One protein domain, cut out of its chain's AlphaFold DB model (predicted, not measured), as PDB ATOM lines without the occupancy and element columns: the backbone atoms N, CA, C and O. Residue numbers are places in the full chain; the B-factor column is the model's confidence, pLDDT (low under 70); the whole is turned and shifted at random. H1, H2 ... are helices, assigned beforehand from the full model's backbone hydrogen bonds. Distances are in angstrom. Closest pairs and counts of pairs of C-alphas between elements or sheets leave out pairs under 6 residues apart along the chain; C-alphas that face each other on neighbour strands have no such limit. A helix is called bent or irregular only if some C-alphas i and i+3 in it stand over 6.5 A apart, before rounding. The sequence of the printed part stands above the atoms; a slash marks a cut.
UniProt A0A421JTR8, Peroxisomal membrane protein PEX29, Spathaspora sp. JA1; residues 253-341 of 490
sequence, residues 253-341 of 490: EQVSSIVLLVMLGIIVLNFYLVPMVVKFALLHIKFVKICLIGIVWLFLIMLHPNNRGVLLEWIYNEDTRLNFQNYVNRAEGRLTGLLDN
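AT A GLANCE: This is residues 253 to 341 of the 490 residues of the protein "Peroxisomal membrane protein PEX29" of Spathaspora sp. JA1 (UniProt A0A421JTR8). Four helices follow one another round a flat, open four-sided frame with an empty middle. The beginning of H1 meets the late part of H4 and closes the ring, and H1 is kinked along its side. The printed part has 89 residues with four named helices, H1, H2, H3 and H4 in chain order, and no named strand; the class is all helix. The whole is extended, with a radius of gyration of the C-alphas of 19.0 A and spans of 49 by 39 by 15 A.

HOW THE PARTS SIT: H1, residues 253 to 283, and H2, residues 285 to 303, are close but not clearly touching; their closest C-alphas, of Ala 281 and Val 288, are 6.2 A apart. They run opposite ways at a steep tilt of 49 degrees. H2 and H3, residues 305 to 316, touch only at the corner, and only just, with 3 pairs of C-alphas within 8 A; the closest, of Met 302 and Arg 308, are 6.1 A apart. Their lines are about perpendicular at 81 degrees. H3 and H4, residues 318 to 340, are close but not clearly touching, with their closest C-alphas, of Trp 314 and Thr 320, 6.7 A apart. They run the same way at a steep tilt of 49 degrees. H4 touches H1 with residues 332 to 339 alone, and H1 touches it with residues 254 to 258 alone; the closest C-alphas, of Gln 254 and Thr 336, are 6.4 A apart. Their lines are about perpendicular at 78 degrees. H1 and H3 are apart, and so are H2 and H4. Every O i to N i+4 pair is within hydrogen-bond range in H2 and H4, against 25 of 27 in H1 and 7 of 8 in H3.

IN THESE COORDINATES: H1 begins at C-alpha 253 (-50.924, -54.979, -59.744) and is 44.0 A long, with a kink of 40 degrees near residue 273. It is neither bent nor irregular, but only just: C-alphas 272 and 275 are 6.2 A apart. H2 is 27.2 A long, H3 15.9 A and H4 31.3 A, ending at C-alpha 340 (-61.323, -56.238, -54.737).

THE WHOLE: The two C-alphas farthest apart, of Asn 306 and Asn 341, are 49.1 A apart. The printed part has no cut, and its three links are tight. Residues 340 to 341 are under pLDDT 70; the mean of the printed part is 85.6.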
ATOM      1  N   GLU A 253     -50.316 -56.216 -59.235       83.94
ATOM      2  CA  GLU A 253     -50.924 -54.979 -59.744       83.94
ATOM      3  C   GLU A 253     -51.758 -54.260 -58.677       83.94
ATOM      4  O   GLU A 253     -51.639 -53.044 -58.502       83.94
ATOM      5  N   GLN A 254     -52.550 -55.014 -57.911       83.81
ATOM      6  CA  GLN A 254     -53.413 -54.470 -56.864       83.81
ATOM      7  C   GLN A 254     -52.597 -53.787 -55.754       83.81
ATOM      8  O   GLN A 254     -52.878 -52.647 -55.375       83.81
ATOM      9  N   VAL A 255     -51.549 -54.450 -55.255       84.94
ATOM     10  CA  VAL A 255     -50.704 -53.941 -54.161       84.94
ATOM     11  C   VAL A 255     -49.930 -52.708 -54.618       84.94
ATOM     12  O   VAL A 255     -49.943 -51.681 -53.934       84.94
ATOM     13  N   SER A 256     -49.311 -52.761 -55.799       88.00
ATOM     14  CA  SER A 256     -48.582 -51.624 -56.368       88.00
ATOM     15  C   SER A 256     -49.495 -50.427 -56.659       88.00
ATOM     16  O   SER A 256     -49.109 -49.286 -56.394       88.00
ATOM     17  N   SER A 257     -50.729 -50.661 -57.111       87.38
ATOM     18  CA  SER A 257     -51.724 -49.604 -57.342       87.38
ATOM     19  C   SER A 257     -52.167 -48.926 -56.044       87.38
ATOM     20  O   SER A 257     -52.277 -47.700 -55.978       87.38
ATOM     21  N   ILE A 258     -52.345 -49.696 -54.968       87.31
ATOM     22  CA  ILE A 258     -52.618 -49.146 -53.634       87.31
ATOM     23  C   ILE A 258     -51.433 -48.315 -53.145       87.31
ATOM     24  O   ILE A 258     -51.629 -47.212 -52.633       87.31
ATOM     25  N   VAL A 259     -50.201 -48.802 -53.317       88.12
ATOM     26  CA  VAL A 259     -48.988 -48.060 -52.944       88.12
ATOM     27  C   VAL A 259     -48.901 -46.736 -53.711       88.12
ATOM     28  O   VAL A 259     -48.591 -45.706 -53.106       88.12
ATOM     29  N   LEU A 260     -49.244 -46.724 -55.002       88.94
ATOM     30  CA  LEU A 260     -49.335 -45.505 -55.808       88.94
ATOM     31  C   LEU A 260     -50.379 -44.526 -55.247       88.94
ATOM     32  O   LEU A 260     -50.076 -43.343 -55.069       88.94
ATOM     33  N   LEU A 261     -51.586 -45.003 -54.923       89.00
ATOM     34  CA  LEU A 261     -52.651 -44.177 -54.345       89.00
ATOM     35  C   LEU A 261     -52.232 -43.608 -52.985       89.00
ATOM     36  O   LEU A 261     -52.413 -42.416 -52.729       89.00
ATOM     37  N   VAL A 262     -51.608 -44.424 -52.132       89.75
ATOM     38  CA  VAL A 262     -51.064 -43.994 -50.839       89.75
ATOM     39  C   VAL A 262     -49.979 -42.936 -51.036       89.75
ATOM     40  O   VAL A 262     -50.007 -41.919 -50.347       89.75
ATOM     41  N   MET A 263     -49.063 -43.109 -51.993       90.50
ATOM     42  CA  MET A 263     -48.058 -42.090 -52.311       90.50
ATOM     43  C   MET A 263     -48.691 -40.779 -52.781       90.50
ATOM     44  O   MET A 263     -48.307 -39.713 -52.296       90.50
ATOM     45  N   LEU A 264     -49.692 -40.832 -53.661       92.44
ATOM     46  CA  LEU A 264     -50.421 -39.647 -54.114       92.44
ATOM     47  C   LEU A 264     -51.132 -38.960 -52.940       92.44
ATOM     48  O   LEU A 264     -51.023 -37.744 -52.767       92.44
ATOM     49  N   GLY A 265     -51.786 -39.738 -52.078       92.69
ATOM     50  CA  GLY A 265     -52.409 -39.250 -50.851       92.69
ATOM     51  C   GLY A 265     -51.405 -38.585 -49.909       92.69
ATOM     52  O   GLY A 265     -51.680 -37.504 -49.389       92.69
ATOM     53  N   ILE A 266     -50.214 -39.169 -49.740       92.50
ATOM     54  CA  ILE A 266     -49.120 -38.580 -48.956       92.50
ATOM     55  C   ILE A 266     -48.657 -37.262 -49.578       92.50
ATOM     56  O   ILE A 266     -48.433 -36.310 -48.835       92.50
ATOM     57  N   ILE A 267     -48.549 -37.162 -50.905       94.44
ATOM     58  CA  ILE A 267     -48.182 -35.914 -51.593       94.44
ATOM     59  C   ILE A 267     -49.221 -34.822 -51.305       94.44
ATOM     60  O   ILE A 267     -48.860 -33.726 -50.871       94.44
ATOM     61  N   VAL A 268     -50.511 -35.122 -51.478       93.62
ATOM     62  CA  VAL A 268     -51.604 -34.175 -51.198       93.62
ATOM     63  C   VAL A 268     -51.625 -33.780 -49.718       93.62
ATOM     64  O   VAL A 268     -51.728 -32.596 -49.388       93.62
ATOM     65  N   LEU A 269     -51.461 -34.750 -48.817       91.62
ATOM     66  CA  LEU A 269     -51.381 -34.501 -47.382       91.62
ATOM     67  C   LEU A 269     -50.176 -33.621 -47.043       91.62
ATOM     68  O   LEU A 269     -50.305 -32.713 -46.229       91.62
ATOM     69  N   ASN A 270     -49.024 -33.843 -47.674       92.56
ATOM     70  CA  ASN A 270     -47.818 -33.053 -47.456       92.56
ATOM     71  C   ASN A 270     -48.044 -31.582 -47.830       92.56
ATOM     72  O   ASN A 270     -47.718 -30.701 -47.034       92.56
ATOM     73  N   PHE A 271     -48.709 -31.312 -48.962       91.62
ATOM     74  CA  PHE A 271     -49.072 -29.950 -49.365       91.62
ATOM     75  C   PHE A 271     -49.924 -29.213 -48.323       91.62
ATOM     76  O   PHE A 271     -49.768 -28.003 -48.163       91.62
ATOM     77  N   TYR A 272     -50.793 -29.913 -47.587       89.56
ATOM     78  CA  TYR A 272     -51.620 -29.309 -46.536       89.56
ATOM     79  C   TYR A 272     -50.919 -29.255 -45.167       89.56
ATOM     80  O   TYR A 272     -50.963 -28.243 -44.459       89.56
ATOM     81  N   LEU A 273     -50.249 -30.343 -44.788       90.06
ATOM     82  CA  LEU A 273     -49.695 -30.566 -43.457       90.06
ATOM     83  C   LEU A 273     -48.373 -29.818 -43.260       90.06
ATOM     84  O   LEU A 273     -48.156 -29.252 -42.188       90.06
ATOM     85  N   VAL A 274     -47.516 -29.726 -44.283       89.06
ATOM     86  CA  VAL A 274     -46.228 -29.019 -44.177       89.06
ATOM     87  C   VAL A 274     -46.409 -27.533 -43.853       89.06
ATOM     88  O   VAL A 274     -45.790 -27.081 -42.890       89.06
ATOM     89  N   PRO A 275     -47.278 -26.754 -44.528       89.19
ATOM     90  CA  PRO A 275     -47.516 -25.362 -44.145       89.19
ATOM     91  C   PRO A 275     -48.017 -25.201 -42.705       89.19
ATOM     92  O   PRO A 275     -47.646 -24.240 -42.030       89.19
ATOM     93  N   MET A 276     -48.847 -26.128 -42.216       86.44
ATOM     94  CA  MET A 276     -49.353 -26.106 -40.842       86.44
ATOM     95  C   MET A 276     -48.245 -26.419 -39.830       86.44
ATOM     96  O   MET A 276     -48.064 -25.672 -38.866       86.44
ATOM     97  N   VAL A 277     -47.463 -27.471 -40.078       85.25
ATOM     98  CA  VAL A 277     -46.336 -27.873 -39.228       85.25
ATOM     99  C   VAL A 277     -45.247 -26.810 -39.218       85.25
ATOM    100  O   VAL A 277     -44.734 -26.502 -38.151       85.25
ATOM    101  N   VAL A 278     -44.926 -26.187 -40.353       85.62
ATOM    102  CA  VAL A 278     -43.934 -25.102 -40.421       85.62
ATOM    103  C   VAL A 278     -44.402 -23.886 -39.620       85.62
ATOM    104  O   VAL A 278     -43.625 -23.339 -38.841       85.62
ATOM    105  N   LYS A 279     -45.678 -23.488 -39.731       86.00
ATOM    106  CA  LYS A 279     -46.241 -22.401 -38.907       86.00
ATOM    107  C   LYS A 279     -46.177 -22.733 -37.415       86.00
ATOM    108  O   LYS A 279     -45.753 -21.895 -36.623       86.00
ATOM    109  N   PHE A 280     -46.549 -23.954 -37.037       85.62
ATOM    110  CA  PHE A 280     -46.462 -24.431 -35.658       85.62
ATOM    111  C   PHE A 280     -45.010 -24.468 -35.151       85.62
ATOM    112  O   PHE A 280     -44.720 -24.002 -34.050       85.62
ATOM    113  N   ALA A 281     -44.082 -24.953 -35.973       83.38
ATOM    114  CA  ALA A 281     -42.663 -25.038 -35.655       83.38
ATOM    115  C   ALA A 281     -42.030 -23.651 -35.465       83.38
ATOM    116  O   ALA A 281     -41.241 -23.459 -34.538       83.38
ATOM    117  N   LEU A 282     -42.417 -22.671 -36.288       81.69
ATOM    118  CA  LEU A 282     -42.002 -21.273 -36.142       81.69
ATOM    119  C   LEU A 282     -42.598 -20.608 -34.892       81.69
ATOM    120  O   LEU A 282     -41.936 -19.774 -34.277       81.69
ATOM    121  N   LEU A 283     -43.810 -20.985 -34.476       86.31
ATOM    122  CA  LEU A 283     -44.418 -20.486 -33.238       86.31
ATOM    123  C   LEU A 283     -43.747 -21.088 -31.990       86.31
ATOM    124  O   LEU A 283     -43.538 -20.400 -30.990       86.31
ATOM    125  N   HIS A 284     -43.359 -22.364 -32.054       88.00
ATOM    126  CA  HIS A 284     -42.811 -23.129 -30.933       88.00
ATOM    127  C   HIS A 284     -41.347 -23.540 -31.137       88.00
ATOM    128  O   HIS A 284     -40.952 -24.662 -30.819       88.00
ATOM    129  N   ILE A 285     -40.502 -22.606 -31.585       84.75
ATOM    130  CA  ILE A 285     -39.077 -22.857 -31.886       84.75
ATOM    131  C   ILE A 285     -38.339 -23.548 -30.726       84.75
ATOM    132  O   ILE A 285     -37.507 -24.423 -30.953       84.75
ATOM    133  N   LYS A 286     -38.642 -23.192 -29.469       86.12
ATOM    134  CA  LYS A 286     -38.006 -23.816 -28.293       86.12
ATOM    135  C   LYS A 286     -38.330 -25.309 -28.178       86.12
ATOM    136  O   LYS A 286     -37.436 -26.097 -27.893       86.12
ATOM    137  N   PHE A 287     -39.584 -25.686 -28.418       87.56
ATOM    138  CA  PHE A 287     -40.023 -27.080 -28.376       87.56
ATOM    139  C   PHE A 287     -39.383 -27.886 -29.508       87.56
ATOM    140  O   PHE A 287     -38.811 -28.941 -29.259       87.56
ATOM    141  N   VAL A 288     -39.382 -27.340 -30.729       87.56
ATOM    142  CA  VAL A 288     -38.761 -27.984 -31.898       87.56
ATOM    143  C   VAL A 288     -37.278 -28.256 -31.657       87.56
ATOM    144  O   VAL A 288     -36.815 -29.358 -31.929       87.56
ATOM    145  N   LYS A 289     -36.542 -27.293 -31.087       88.56
ATOM    146  CA  LYS A 289     -35.123 -27.473 -30.745       88.56
ATOM    147  C   LYS A 289     -34.901 -28.620 -29.761       88.56
ATOM    148  O   LYS A 289     -34.012 -29.432 -29.982       88.56
ATOM    149  N   ILE A 290     -35.711 -28.707 -28.704       89.19
ATOM    150  CA  ILE A 290     -35.605 -29.778 -27.701       89.19
ATOM    151  C   ILE A 290     -35.926 -31.138 -28.325       89.19
ATOM    152  O   ILE A 290     -35.174 -32.085 -28.123       89.19
ATOM    153  N   CYS A 291     -36.996 -31.231 -29.118       90.00
ATOM    154  CA  CYS A 291     -37.355 -32.467 -29.808       90.00
ATOM    155  C   CYS A 291     -36.256 -32.914 -30.774       90.00
ATOM    156  O   CYS A 291     -35.897 -34.085 -30.783       90.00
ATOM    157  N   LEU A 292     -35.685 -31.989 -31.546       89.56
ATOM    158  CA  LEU A 292     -34.620 -32.299 -32.496       89.56
ATOM    159  C   LEU A 292     -33.361 -32.793 -31.768       89.56
ATOM    160  O   LEU A 292     -32.804 -33.816 -32.154       89.56
ATOM    161  N   ILE A 293     -32.969 -32.143 -30.666       93.12
ATOM    162  CA  ILE A 293     -31.887 -32.633 -29.797       93.12
ATOM    163  C   ILE A 293     -32.210 -34.044 -29.292       93.12
ATOM    164  O   ILE A 293     -31.383 -34.939 -29.432       93.12
ATOM    165  N   GLY A 294     -33.415 -34.264 -28.760       93.31
ATOM    166  CA  GLY A 294     -33.844 -35.571 -28.264       93.31
ATOM    167  C   GLY A 294     -33.757 -36.666 -29.328       93.31
ATOM    168  O   GLY A 294     -33.227 -37.735 -29.050       93.31
ATOM    169  N   ILE A 295     -34.203 -36.381 -30.554       93.25
ATOM    170  CA  ILE A 295     -34.155 -37.319 -31.683       93.25
ATOM    171  C   ILE A 295     -32.709 -37.657 -32.055       93.25
ATOM    172  O   ILE A 295     -32.382 -38.832 -32.193       93.25
ATOM    173  N   VAL A 296     -31.835 -36.655 -32.187       92.94
ATOM    174  CA  VAL A 296     -30.430 -36.873 -32.574       92.94
ATOM    175  C   VAL A 296     -29.684 -37.688 -31.513       92.94
ATOM    176  O   VAL A 296     -28.976 -38.634 -31.853       92.94
ATOM    177  N   TRP A 297     -29.866 -37.365 -30.229       93.38
ATOM    178  CA  TRP A 297     -29.252 -38.127 -29.137       93.38
ATOM    179  C   TRP A 297     -29.804 -39.546 -29.049       93.38
ATOM    180  O   TRP A 297     -29.025 -40.486 -28.936       93.38
ATOM    181  N   LEU A 298     -31.127 -39.718 -29.131       92.19
ATOM    182  CA  LEU A 298     -31.756 -41.036 -29.077       92.19
ATOM    183  C   LEU A 298     -31.267 -41.933 -30.218       92.19
ATOM    184  O   LEU A 298     -30.929 -43.089 -29.980       92.19
ATOM    185  N   PHE A 299     -31.187 -41.387 -31.434       90.06
ATOM    186  CA  PHE A 299     -30.703 -42.108 -32.605       90.06
ATOM    187  C   PHE A 299     -29.263 -42.602 -32.415       90.06
ATOM    188  O   PHE A 299     -28.985 -43.784 -32.606       90.06
ATOM    189  N   LEU A 300     -28.354 -41.733 -31.966       88.62
ATOM    190  CA  LEU A 300     -26.961 -42.128 -31.748       88.62
ATOM    191  C   LEU A 300     -26.792 -43.093 -30.572       88.62
ATOM    192  O   LEU A 300     -25.964 -43.996 -30.652       88.62
ATOM    193  N   ILE A 301     -27.589 -42.951 -29.508       88.50
ATOM    194  CA  ILE A 301     -27.598 -43.900 -28.385       88.50
ATOM    195  C   ILE A 301     -28.101 -45.276 -28.838       88.50
ATOM    196  O   ILE A 301     -27.582 -46.291 -28.375       88.50
ATOM    197  N   MET A 302     -29.079 -45.344 -29.746       85.50
ATOM    198  CA  MET A 302     -29.504 -46.617 -30.340       85.50
ATOM    199  C   MET A 302     -28.400 -47.266 -31.179       85.50
ATOM    200  O   MET A 302     -28.288 -48.490 -31.192       85.50
ATOM    201  N   LEU A 303     -27.563 -46.459 -31.834       83.38
ATOM    202  CA  LEU A 303     -26.445 -46.937 -32.646       83.38
ATOM    203  C   LEU A 303     -25.209 -47.351 -31.825       83.38
ATOM    204  O   LEU A 303     -24.288 -47.955 -32.371       83.38
ATOM    205  N   HIS A 304     -25.187 -47.053 -30.524       86.75
ATOM    206  CA  HIS A 304     -24.100 -47.425 -29.621       86.75
ATOM    207  C   HIS A 304     -23.866 -48.947 -29.631       86.75
ATOM    208  O   HIS A 304     -24.846 -49.682 -29.509       86.75
ATOM    209  N   PRO A 305     -22.614 -49.450 -29.671       83.12
ATOM    210  CA  PRO A 305     -22.298 -50.874 -29.857       83.12
ATOM    211  C   PRO A 305     -23.081 -51.821 -28.930       83.12
ATOM    212  O   PRO A 305     -23.655 -52.804 -29.397       83.12
ATOM    213  N   ASN A 306     -23.215 -51.481 -27.642       84.12
ATOM    214  CA  ASN A 306     -23.977 -52.295 -26.680       84.12
ATOM    215  C   ASN A 306     -25.478 -52.407 -27.010       84.12
ATOM    216  O   ASN A 306     -26.068 -53.469 -26.841       84.12
ATOM    217  N   ASN A 307     -26.105 -51.315 -27.457       83.81
ATOM    218  CA  ASN A 307     -27.537 -51.285 -27.775       83.81
ATOM    219  C   ASN A 307     -27.791 -51.795 -29.185       83.81
ATOM    220  O   ASN A 307     -28.811 -52.420 -29.455       83.81
ATOM    221  N   ARG A 308     -26.839 -51.539 -30.076       79.69
ATOM    222  CA  ARG A 308     -26.871 -51.954 -31.458       79.69
ATOM    223  C   ARG A 308     -26.910 -53.473 -31.568       79.69
ATOM    224  O   ARG A 308     -27.691 -53.962 -32.368       79.69
ATOM    225  N   GLY A 309     -26.149 -54.207 -30.752       80.19
ATOM    226  CA  GLY A 309     -26.242 -55.672 -30.699       80.19
ATOM    227  C   GLY A 309     -27.669 -56.149 -30.412       80.19
ATOM    228  O   GLY A 309     -28.216 -56.934 -31.176       80.19
ATOM    229  N   VAL A 310     -28.311 -55.577 -29.389       81.62
ATOM    230  CA  VAL A 310     -29.703 -55.887 -29.015       81.62
ATOM    231  C   VAL A 310     -30.701 -55.444 -30.090       81.62
ATOM    232  O   VAL A 310     -31.680 -56.135 -30.348       81.62
ATOM    233  N   LEU A 311     -30.473 -54.298 -30.734       79.38
ATOM    234  CA  LEU A 311     -31.333 -53.778 -31.797       79.38
ATOM    235  C   LEU A 311     -31.223 -54.618 -33.071       79.38
ATOM    236  O   LEU A 311     -32.246 -54.924 -33.674       79.38
ATOM    237  N   LEU A 312     -30.011 -55.017 -33.465       78.44
ATOM    238  CA  LEU A 312     -29.803 -55.932 -34.582       78.44
ATOM    239  C   LEU A 312     -30.414 -57.285 -34.250       78.44
ATOM    240  O   LEU A 312     -31.181 -57.786 -35.054       78.44
ATOM    241  N   GLU A 313     -30.157 -57.844 -33.070       83.38
ATOM    242  CA  GLU A 313     -30.777 -59.099 -32.645       83.38
ATOM    243  C   GLU A 313     -32.304 -58.998 -32.671       83.38
ATOM    244  O   GLU A 313     -32.961 -59.886 -33.195       83.38
ATOM    245  N   TRP A 314     -32.887 -57.889 -32.215       79.31
ATOM    246  CA  TRP A 314     -34.330 -57.670 -32.282       79.31
ATOM    247  C   TRP A 314     -34.864 -57.574 -33.721       79.31
ATOM    248  O   TRP A 314     -35.918 -58.145 -34.003       79.31
ATOM    249  N   ILE A 315     -34.147 -56.892 -34.626       75.88
ATOM    250  CA  ILE A 315     -34.487 -56.784 -36.059       75.88
ATOM    251  C   ILE A 315     -34.326 -58.134 -36.776       75.88
ATOM    252  O   ILE A 315     -35.138 -58.473 -37.637       75.88
ATOM    253  N   TYR A 316     -33.286 -58.895 -36.435       73.06
ATOM    254  CA  TYR A 316     -32.945 -60.179 -37.047       73.06
ATOM    255  C   TYR A 316     -33.669 -61.366 -36.424       73.06
ATOM    256  O   TYR A 316     -33.701 -62.430 -37.042       73.06
ATOM    257  N   ASN A 317     -34.257 -61.199 -35.237       85.31
ATOM    258  CA  ASN A 317     -35.015 -62.253 -34.592       85.31
ATOM    259  C   ASN A 317     -36.150 -62.690 -35.520       85.31
ATOM    260  O   ASN A 317     -36.971 -61.882 -35.973       85.31
ATOM    261  N   GLU A 318     -36.177 -63.986 -35.805       80.25
ATOM    262  CA  GLU A 318     -37.112 -64.585 -36.742       80.25
ATOM    263  C   GLU A 318     -38.562 -64.329 -36.314       80.25
ATOM    264  O   GLU A 318     -39.393 -63.991 -37.156       80.25
ATOM    265  N   ASP A 319     -38.833 -64.336 -35.008       83.44
ATOM    266  CA  ASP A 319     -40.151 -64.026 -34.454       83.44
ATOM    267  C   ASP A 319     -40.590 -62.585 -34.750       83.44
ATOM    268  O   ASP A 319     -41.738 -62.342 -35.129       83.44
ATOM    269  N   THR A 320     -39.692 -61.602 -34.613       79.88
ATOM    270  CA  THR A 320     -40.002 -60.192 -34.910       79.88
ATOM    271  C   THR A 320     -40.269 -60.010 -36.398       79.88
ATOM    272  O   THR A 320     -41.234 -59.343 -36.774       79.88
ATOM    273  N   ARG A 321     -39.450 -60.641 -37.247       80.00
ATOM    274  CA  ARG A 321     -39.614 -60.610 -38.702       80.00
ATOM    275  C   ARG A 321     -40.943 -61.228 -39.124       80.00
ATOM    276  O   ARG A 321     -41.662 -60.614 -39.907       80.00
ATOM    277  N   LEU A 322     -41.291 -62.397 -38.585       84.62
ATOM    278  CA  LEU A 322     -42.563 -63.064 -38.861       84.62
ATOM    279  C   LEU A 322     -43.745 -62.230 -38.366       84.62
ATOM    280  O   LEU A 322     -44.732 -62.087 -39.078       84.62
ATOM    281  N   ASN A 323     -43.642 -61.616 -37.188       87.19
ATOM    282  CA  ASN A 323     -44.682 -60.728 -36.671       87.19
ATOM    283  C   ASN A 323     -44.860 -59.473 -37.534       87.19
ATOM    284  O   ASN A 323     -45.993 -59.087 -37.823       87.19
ATOM    285  N   PHE A 324     -43.761 -58.854 -37.974       84.06
ATOM    286  CA  PHE A 324     -43.795 -57.712 -38.884       84.06
ATOM    287  C   PHE A 324     -44.400 -58.104 -40.233       84.06
ATOM    288  O   PHE A 324     -45.302 -57.428 -40.716       84.06
ATOM    289  N   GLN A 325     -43.978 -59.234 -40.796       84.50
ATOM    290  CA  GLN A 325     -44.523 -59.756 -42.043       84.50
ATOM    291  C   GLN A 325     -46.016 -60.079 -41.914       84.50
ATOM    292  O   GLN A 325     -46.801 -59.671 -42.758       84.50
ATOM    293  N   ASN A 326     -46.446 -60.719 -40.826       89.50
ATOM    294  CA  ASN A 326     -47.861 -60.980 -40.556       89.50
ATOM    295  C   ASN A 326     -48.670 -59.685 -40.434       89.50
ATOM    296  O   ASN A 326     -49.817 -59.624 -40.878       89.50
ATOM    297  N   TYR A 327     -48.089 -58.642 -39.836       88.12
ATOM    298  CA  TYR A 327     -48.722 -57.330 -39.752       88.12
ATOM    299  C   TYR A 327     -48.860 -56.677 -41.131       88.12
ATOM    300  O   TYR A 327     -49.949 -56.207 -41.463       88.12
ATOM    301  N   VAL A 328     -47.793 -56.688 -41.935       86.06
ATOM    302  CA  VAL A 328     -47.789 -56.158 -43.305       86.06
ATOM    303  C   VAL A 328     -48.785 -56.920 -44.172       86.06
ATOM    304  O   VAL A 328     -49.685 -56.289 -44.704       86.06
ATOM    305  N   ASN A 329     -48.740 -58.253 -44.190       86.81
ATOM    306  CA  ASN A 329     -49.672 -59.094 -44.948       86.81
ATOM    307  C   ASN A 329     -51.130 -58.854 -44.534       86.81
ATOM    308  O   ASN A 329     -52.041 -58.863 -45.357       86.81
ATOM    309  N   ARG A 330     -51.389 -58.616 -43.241       89.44
ATOM    310  CA  ARG A 330     -52.737 -58.291 -42.758       89.44
ATOM    311  C   ARG A 330     -53.183 -56.893 -43.183       89.44
ATOM    312  O   ARG A 330     -54.373 -56.688 -43.415       89.44
ATOM    313  N   ALA A 331     -52.274 -55.922 -43.207       84.69
ATOM    314  CA  ALA A 331     -52.562 -54.579 -43.697       84.69
ATOM    315  C   ALA A 331     -52.801 -54.597 -45.211       84.69
ATOM    316  O   ALA A 331     -53.779 -54.021 -45.671       84.69
ATOM    317  N   GLU A 332     -51.967 -55.326 -45.945       84.44
ATOM    318  CA  GLU A 332     -52.077 -55.570 -47.377       84.44
ATOM    319  C   GLU A 332     -53.406 -56.238 -47.716       84.44
ATOM    320  O   GLU A 332     -54.194 -55.633 -48.424       84.44
ATOM    321  N   GLY A 333     -53.741 -57.378 -47.101       83.25
ATOM    322  CA  GLY A 333     -55.012 -58.075 -47.331       83.25
ATOM    323  C   GLY A 333     -56.254 -57.241 -46.996       83.25
ATOM    324  O   GLY A 333     -57.312 -57.403 -47.595       83.25
ATOM    325  N   ARG A 334     -56.142 -56.306 -46.042       84.69
ATOM    326  CA  ARG A 334     -57.212 -55.335 -45.769       84.69
ATOM    327  C   ARG A 334     -57.319 -54.273 -46.854       84.69
ATOM    328  O   ARG A 334     -58.427 -53.842 -47.141       84.69
ATOM    329  N   LEU A 335     -56.194 -53.810 -47.388       81.38
ATOM    330  CA  LEU A 335     -56.163 -52.784 -48.424       81.38
ATOM    331  C   LEU A 335     -56.567 -53.357 -49.785       81.38
ATOM    332  O   LEU A 335     -57.360 -52.727 -50.476       81.38
ATOM    333  N   THR A 336     -56.096 -54.553 -50.142       80.88
ATOM    334  CA  THR A 336     -56.513 -55.256 -51.361       80.88
ATOM    335  C   THR A 336     -57.985 -55.626 -51.288       80.88
ATOM    336  O   THR A 336     -58.712 -55.305 -52.212       80.88
ATOM    337  N   GLY A 337     -58.481 -56.130 -50.153       79.44
ATOM    338  CA  GLY A 337     -59.913 -56.401 -49.979       79.44
ATOM    339  C   GLY A 337     -60.822 -55.162 -50.072       79.44
ATOM    340  O   GLY A 337     -62.014 -55.295 -50.331       79.44
ATOM    341  N   LEU A 338     -60.298 -53.943 -49.879       76.25
ATOM    342  CA  LEU A 338     -61.053 -52.711 -50.156       76.25
ATOM    343  C   LEU A 338     -61.150 -52.403 -51.655       76.25
ATOM    344  O   LEU A 338     -62.113 -51.760 -52.064       76.25
ATOM    345  N   LEU A 339     -60.166 -52.846 -52.438       72.38
ATOM    346  CA  LEU A 339     -60.106 -52.666 -53.885       72.38
ATOM    347  C   LEU A 339     -60.861 -53.786 -54.621       72.38
ATOM    348  O   LEU A 339     -61.604 -53.508 -55.552       72.38
ATOM    349  N   ASP A 340     -60.735 -55.026 -54.148       67.19
ATOM    350  CA  ASP A 340     -61.323 -56.238 -54.737       67.19
ATOM    351  C   ASP A 340     -62.861 -56.212 -54.710       67.19
ATOM    352  O   ASP A 340     -63.519 -56.546 -55.690       67.19
ATOM    353  N   ASN A 341     -63.450 -55.636 -53.653       59.16
ATOM    354  CA  ASN A 341     -64.895 -55.369 -53.579       59.16
ATOM    355  C   ASN A 341     -65.414 -54.411 -54.679       59.16
ATOM    356  O   ASN A 341     -66.624 -54.203 -54.768       59.16
TER     357      ASN A 341